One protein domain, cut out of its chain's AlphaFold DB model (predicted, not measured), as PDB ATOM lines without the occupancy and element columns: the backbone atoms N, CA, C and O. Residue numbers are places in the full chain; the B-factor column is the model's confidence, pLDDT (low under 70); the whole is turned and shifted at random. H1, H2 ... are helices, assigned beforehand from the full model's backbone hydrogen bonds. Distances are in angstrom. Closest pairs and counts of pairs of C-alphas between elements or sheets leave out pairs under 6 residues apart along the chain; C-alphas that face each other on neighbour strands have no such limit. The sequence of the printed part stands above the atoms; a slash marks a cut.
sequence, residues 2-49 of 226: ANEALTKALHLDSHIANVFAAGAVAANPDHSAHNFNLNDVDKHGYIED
ATOM      1  N   ALA A   2     239.815 210.427 205.418       85.88
ATOM      2  CA  ALA A   2     238.551 209.810 204.979       85.88
ATOM      3  C   ALA A   2     237.717 209.212 206.131       85.88
ATOM      4  O   ALA A   2     236.562 209.582 206.296       85.88
ATOM      5  N   ASN A   3     238.317 208.372 206.988       88.69
ATOM      6  CA  ASN A   3     237.609 207.797 208.144       88.69
ATOM      7  C   ASN A   3     237.035 208.886 209.071       88.69
ATOM      8  O   ASN A   3     235.874 208.836 209.460       88.69
ATOM      9  N   GLU A   4     237.822 209.919 209.368       89.88
ATOM     10  CA  GLU A   4     237.381 211.030 210.215       89.88
ATOM     11  C   GLU A   4     236.219 211.818 209.591       89.88
ATOM     12  O   GLU A   4     235.290 212.191 210.299       89.88
ATOM     13  N   ALA A   5     236.232 212.032 208.273       89.56
ATOM     14  CA  ALA A   5     235.119 212.665 207.571       89.56
ATOM     15  C   ALA A   5     233.852 211.796 207.624       89.56
ATOM     16  O   ALA A   5     232.791 212.295 207.988       89.56
ATOM     17  N   LEU A   6     233.961 210.494 207.342       91.25
ATOM     18  CA  LEU A   6     232.827 209.563 207.381       91.25
ATOM     19  C   LEU A   6     232.235 209.435 208.795       91.25
ATOM     20  O   LEU A   6     231.021 209.489 208.970       91.25
ATOM     21  N   THR A   7     233.086 209.343 209.817       92.62
ATOM     22  CA  THR A   7     232.648 209.218 211.216       92.62
ATOM     23  C   THR A   7     232.070 210.515 211.773       92.62
ATOM     24  O   THR A   7     231.059 210.480 212.469       92.62
ATOM     25  N   LYS A   8     232.664 211.678 211.471       90.94
ATOM     26  CA  LYS A   8     232.203 212.964 212.023       90.94
ATOM     27  C   LYS A   8     231.068 213.607 211.239       90.94
ATOM     28  O   LYS A   8     230.241 214.270 211.850       90.94
ATOM     29  N   ALA A   9     231.052 213.481 209.913       86.75
ATOM     30  CA  ALA A   9     230.057 214.154 209.077       86.75
ATOM     31  C   ALA A   9     228.854 213.259 208.767       86.75
ATOM     32  O   ALA A   9     227.732 213.756 208.725       86.75
ATOM     33  N   LEU A  10     229.087 211.958 208.558       89.88
ATOM     34  CA  LEU A  10     228.038 211.001 208.189       89.88
ATOM     35  C   LEU A  10     227.639 210.076 209.340       89.88
ATOM     36  O   LEU A  10     226.733 209.272 209.166       89.88
ATOM     37  N   HIS A  11     228.297 210.192 210.500       90.38
ATOM     38  CA  HIS A  11     227.988 209.412 211.705       90.38
ATOM     39  C   HIS A  11     228.076 207.894 211.476       90.38
ATOM     40  O   HIS A  11     227.456 207.085 212.163       90.38
ATOM     41  N   LEU A  12     228.899 207.501 210.507       91.69
ATOM     42  CA  LEU A  12     229.218 206.112 210.245       91.69
ATOM     43  C   LEU A  12     230.165 205.600 211.330       91.69
ATOM     44  O   LEU A  12     231.103 206.304 211.710       91.69
ATOM     45  N   ASP A  13     229.976 204.379 211.820       91.62
ATOM     46  CA  ASP A  13     230.943 203.815 212.754       91.62
ATOM     47  C   ASP A  13     232.328 203.615 212.093       91.62
ATOM     48  O   ASP A  13     232.470 203.406 210.884       91.62
ATOM     49  N   SER A  14     233.385 203.695 212.907       90.50
ATOM     50  CA  SER A  14     234.768 203.675 212.413       90.50
ATOM     51  C   SER A  14     235.152 202.389 211.674       90.50
ATOM     52  O   SER A  14     236.069 202.418 210.849       90.50
ATOM     53  N   HIS A  15     234.482 201.271 211.962       88.25
ATOM     54  CA  HIS A  15     234.697 199.999 211.297       88.25
ATOM     55  C   HIS A  15     234.208 200.057 209.851       88.25
ATOM     56  O   HIS A  15     235.014 199.842 208.944       88.25
ATOM     57  N   ILE A  16     232.946 200.433 209.619       88.38
ATOM     58  CA  ILE A  16     232.416 200.556 208.255       88.38
ATOM     59  C   ILE A  16     233.179 201.644 207.484       88.38
ATOM     60  O   ILE A  16     233.564 201.441 206.332       88.38
ATOM     61  N   ALA A  17     233.492 202.771 208.134       91.50
ATOM     62  CA  ALA A  17     234.293 203.831 207.523       91.50
ATOM     63  C   ALA A  17     235.673 203.333 207.052       91.50
ATOM     64  O   ALA A  17     236.159 203.754 205.999       91.50
ATOM     65  N   ASN A  18     236.302 202.423 207.804       90.44
ATOM     66  CA  ASN A  18     237.561 201.796 207.407       90.44
ATOM     67  C   ASN A  18     237.400 200.839 206.225       90.44
ATOM     68  O   ASN A  18     238.281 200.826 205.370       90.44
ATOM     69  N   VAL A  19     236.310 200.068 206.152       87.88
ATOM     70  CA  VAL A  19     236.056 199.153 205.024       87.88
ATOM     71  C   VAL A  19     235.995 199.932 203.706       87.88
ATOM     72  O   VAL A  19     236.731 199.610 202.773       87.88
ATOM     73  N   PHE A  20     235.212 201.013 203.648       88.81
ATOM     74  CA  PHE A  20     235.123 201.841 202.440       88.81
ATOM     75  C   PHE A  20     236.421 202.593 202.138       88.81
ATOM     76  O   PHE A  20     236.861 202.616 200.990       88.81
ATOM     77  N   ALA A  21     237.085 203.156 203.153       91.50
ATOM     78  CA  ALA A  21     238.370 203.820 202.946       91.50
ATOM     79  C   ALA A  21     239.443 202.848 202.424       91.50
ATOM     80  O   ALA A  21     240.230 203.218 201.557       91.50
ATOM     81  N   ALA A  22     239.468 201.605 202.914       91.12
ATOM     82  CA  ALA A  22     240.390 200.578 202.442       91.12
ATOM     83  C   ALA A  22     240.083 200.154 200.999       91.12
ATOM     84  O   ALA A  22     241.010 200.041 200.198       91.12
ATOM     85  N   GLY A  23     238.805 199.974 200.646       90.62
ATOM     86  CA  GLY A  23     238.405 199.686 199.267       90.62
ATOM     87  C   GLY A  23     238.785 200.814 198.301       90.62
ATOM     88  O   GLY A  23     239.291 200.543 197.215       90.62
ATOM     89  N   ALA A  24     238.651 202.071 198.730       92.62
ATOM     90  CA  ALA A  24     239.061 203.236 197.951       92.62
ATOM     91  C   ALA A  24     240.588 203.316 197.757       92.62
ATOM     92  O   ALA A  24     241.058 203.555 196.648       92.62
ATOM     93  N   VAL A  25     241.380 203.042 198.801       94.25
ATOM     94  CA  VAL A  25     242.847 202.925 198.671       94.25
ATOM     95  C   VAL A  25     243.227 201.779 197.729       94.25
ATOM     96  O   VAL A  25     244.123 201.942 196.909       94.25
ATOM     97  N   ALA A  26     242.539 200.636 197.796       93.00
ATOM     98  CA  ALA A  26     242.808 199.499 196.914       93.00
ATOM     99  C   ALA A  26     242.526 199.807 195.431       93.00
ATOM    100  O   ALA A  26     243.147 199.205 194.550       93.00
ATOM    101  N   ALA A  27     241.609 200.737 195.156       94.50
ATOM    102  CA  ALA A  27     241.285 201.178 193.807       94.50
ATOM    103  C   ALA A  27     242.358 202.103 193.198       94.50
ATOM    104  O   ALA A  27     242.457 202.182 191.971       94.50
ATOM    105  N   ASN A  28     243.213 202.718 194.025       96.50
ATOM    106  CA  ASN A  28     244.281 203.611 193.577       96.50
ATOM    107  C   ASN A  28     245.213 202.912 192.555       96.50
ATOM    108  O   ASN A  28     245.654 201.779 192.795       96.50
ATOM    109  N   PRO A  29     245.524 203.546 191.406       94.75
ATOM    110  CA  PRO A  29     246.470 202.998 190.431       94.75
ATOM    111  C   PRO A  29     247.909 202.871 190.965       94.75
ATOM    112  O   PRO A  29     248.658 202.023 190.481       94.75
ATOM    113  N   ASP A  30     248.304 203.676 191.956       96.00
ATOM    114  CA  ASP A  30     249.548 203.493 192.704       96.00
ATOM    115  C   ASP A  30     249.314 202.559 193.899       96.00
ATOM    116  O   ASP A  30     248.864 202.966 194.971       96.00
ATOM    117  N   HIS A  31     249.684 201.290 193.734       91.44
ATOM    118  CA  HIS A  31     249.532 200.261 194.767       91.44
ATOM    119  C   HIS A  31     250.430 200.448 196.002       91.44
ATOM    120  O   HIS A  31     250.320 199.675 196.955       91.44
ATOM    121  N   SER A  32     251.327 201.439 196.004       94.19
ATOM    122  CA  SER A  32     252.104 201.826 197.186       94.19
ATOM    123  C   SER A  32     251.459 202.960 197.990       94.19
ATOM    124  O   SER A  32     251.895 203.245 199.107       94.19
ATOM    125  N   ALA A  33     250.413 203.596 197.454       93.88
ATOM    126  CA  ALA A  33     249.739 204.700 198.110       93.88
ATOM    127  C   ALA A  33     248.919 204.241 199.326       93.88
ATOM    128  O   ALA A  33     248.324 203.165 199.369       93.88
ATOM    129  N   HIS A  34     248.842 205.120 200.324       92.38
ATOM    130  CA  HIS A  34     247.990 204.962 201.511       92.38
ATOM    131  C   HIS A  34     246.876 206.020 201.563       92.38
ATOM    132  O   HIS A  34     246.330 206.331 202.622       92.38
ATOM    133  N   ASN A  35     246.583 206.626 200.416       93.38
ATOM    134  CA  ASN A  35     245.530 207.607 200.203       93.38
ATOM    135  C   ASN A  35     244.850 207.325 198.856       93.38
ATOM    136  O   ASN A  35     245.287 206.450 198.110       93.38
ATOM    137  N   PHE A  36     243.772 208.044 198.571       94.94
ATOM    138  CA  PHE A  36     243.049 207.975 197.307       94.94
ATOM    139  C   PHE A  36     242.469 209.353 196.984       94.94
ATOM    140  O   PHE A  36     242.198 210.152 197.889       94.94
ATOM    141  N   ASN A  37     242.271 209.617 195.700       95.31
ATOM    142  CA  ASN A  37     241.428 210.690 195.192       95.31
ATOM    143  C   ASN A  37     240.007 210.160 194.990       95.31
ATOM    144  O   ASN A  37     239.818 208.967 194.779       95.31
ATOM    145  N   LEU A  38     238.999 211.037 194.987       94.19
ATOM    146  CA  LEU A  38     237.617 210.595 194.752       94.19
ATOM    147  C   LEU A  38     237.462 209.876 193.402       94.19
ATOM    148  O   LEU A  38     236.830 208.838 193.357       94.19
ATOM    149  N   ASN A  39     238.149 210.321 192.349       95.31
ATOM    150  CA  ASN A  39     238.111 209.639 191.050       95.31
ATOM    151  C   ASN A  39     238.692 208.210 191.077       95.31
ATOM    152  O   ASN A  39     238.440 207.442 190.154       95.31
ATOM    153  N   ASP A  40     239.482 207.839 192.093       96.06
ATOM    154  CA  ASP A  40     239.974 206.463 192.215       96.06
ATOM    155  C   ASP A  40     238.831 205.505 192.594       96.06
ATOM    156  O   ASP A  40     238.888 204.328 192.244       96.06
ATOM    157  N   VAL A  41     237.775 205.989 193.271       94.75
ATOM    158  CA  VAL A  41     236.628 205.143 193.647       94.75
ATOM    159  C   VAL A  41     235.741 204.775 192.457       94.75
ATOM    160  O   VAL A  41     235.043 203.770 192.534       94.75
ATOM    161  N   ASP A  42     235.850 205.508 191.345       95.62
ATOM    162  CA  ASP A  42     235.135 205.262 190.083       95.62
ATOM    163  C   ASP A  42     235.675 204.031 189.326       95.62
ATOM    164  O   ASP A  42     235.242 203.718 188.215       95.62
ATOM    165  N   LYS A  43     236.691 203.351 189.869       95.62
ATOM    166  CA  LYS A  43     237.298 202.185 189.232       95.62
ATOM    167  C   LYS A  43     236.373 200.970 189.311       95.62
ATOM    168  O   LYS A  43     236.244 200.335 190.361       95.62
ATOM    169  N   HIS A  44     235.852 200.590 188.151       95.00
ATOM    170  CA  HIS A  44     234.958 199.450 188.004       95.00
ATOM    171  C   HIS A  44     235.520 198.130 188.530       95.00
ATOM    172  O   HIS A  44     236.689 197.785 188.319       95.00
ATOM    173  N   GLY A  45     234.654 197.383 189.215       90.12
ATOM    174  CA  GLY A  45     234.947 196.075 189.790       90.12
ATOM    175  C   GLY A  45     235.543 196.125 191.201       90.12
ATOM    176  O   GLY A  45     235.717 195.062 191.807       90.12
ATOM    177  N   TYR A  46     235.821 197.315 191.743       90.81
ATOM    178  CA  TYR A  46     236.225 197.509 193.139       90.81
ATOM    179  C   TYR A  46     234.997 197.771 194.016       90.81
ATOM    180  O   TYR A  46     234.264 196.827 194.310       90.81
ATOM    181  N   ILE A  47     234.808 199.024 194.446       91.06
ATOM    182  CA  ILE A  47     233.579 199.481 195.103       91.06
ATOM    183  C   ILE A  47     232.544 199.830 194.034       91.06
ATOM    184  O   ILE A  47     231.402 199.429 194.178       91.06
ATOM    185  N   GLU A  48     232.941 200.537 192.968       95.50
ATOM    186  CA  GLU A  48     232.027 200.825 191.863       95.50
ATOM    187  C   GLU A  48     231.657 199.544 191.108       95.50
ATOM    188  O   GLU A  48     232.521 198.728 190.751       95.50
ATOM    189  N   ASP A  49     230.354 199.399 190.881       94.81
ATOM    190  CA  ASP A  49     229.732 198.299 190.170       94.81
ATOM    191  C   ASP A  49     228.564 198.741 189.267       94.81
ATOM    192  O   ASP A  49     227.981 199.827 189.395       94.81
TER     193      ASP A  49
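What this domain is: This is residues 2 to 49 of the 226 residues of the protein "HEME_HALOPEROXIDASE domain-containing protein" of Friedmanniomyces simplex (UniProt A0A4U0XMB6). The longer of two helices, H2, has the short helix H1 folded back over its first end as a helical hairpin, and a looping stretch with no named element, residues 28 to 49, gathers by its other end. The printed part has 48 residues with two named helices, H1 then H2 along the chain, and no named strand. Its class is all helix, though the helices hold 22 of the 48 residues, under half. The whole is compact, with a radius of gyration of the C-alphas of 10.7 A, and spans 28 by 23 by 16 A.

Where its parts are: Find C-alpha 14 at (234.768, 203.675, 212.413); from there H2, residues 14 to 27, runs 19.9 A to C-alpha 27 at (241.285, 201.178, 193.807). Then go back to C-alpha 2 at (238.551, 209.810, 204.979), where H1, residues 2 to 9, begins; its first and last C-alphas are 10.4 A apart.

How they stand to each other: Start from H2 and look at Ala 17: its C-alpha and that of Asn 3 in H1 are the closest of the two helices, 5.2 A apart. H1 and H2 touch, with 10 pairs of C-alphas within 8 A. They run opposite ways at a steep tilt of 40 degrees and form a helical hairpin. Their link, residues 10 to 13, is tight. In H1 and H2 every O i to N i+4 pair is within hydrogen-bond range.

The domain as a whole: Look to His 11 and Asp 30 for the two C-alphas farthest apart, 29.3 A. Residues 28 to 49 follow H2 with no named element; their C-alphas lie 7 to 15 A from the mean of all C-alphas. The printed part has no cut. In the B-factor column you will find a mean pLDDT of 92.2 for the printed part of this model, and no printed residue is under 70.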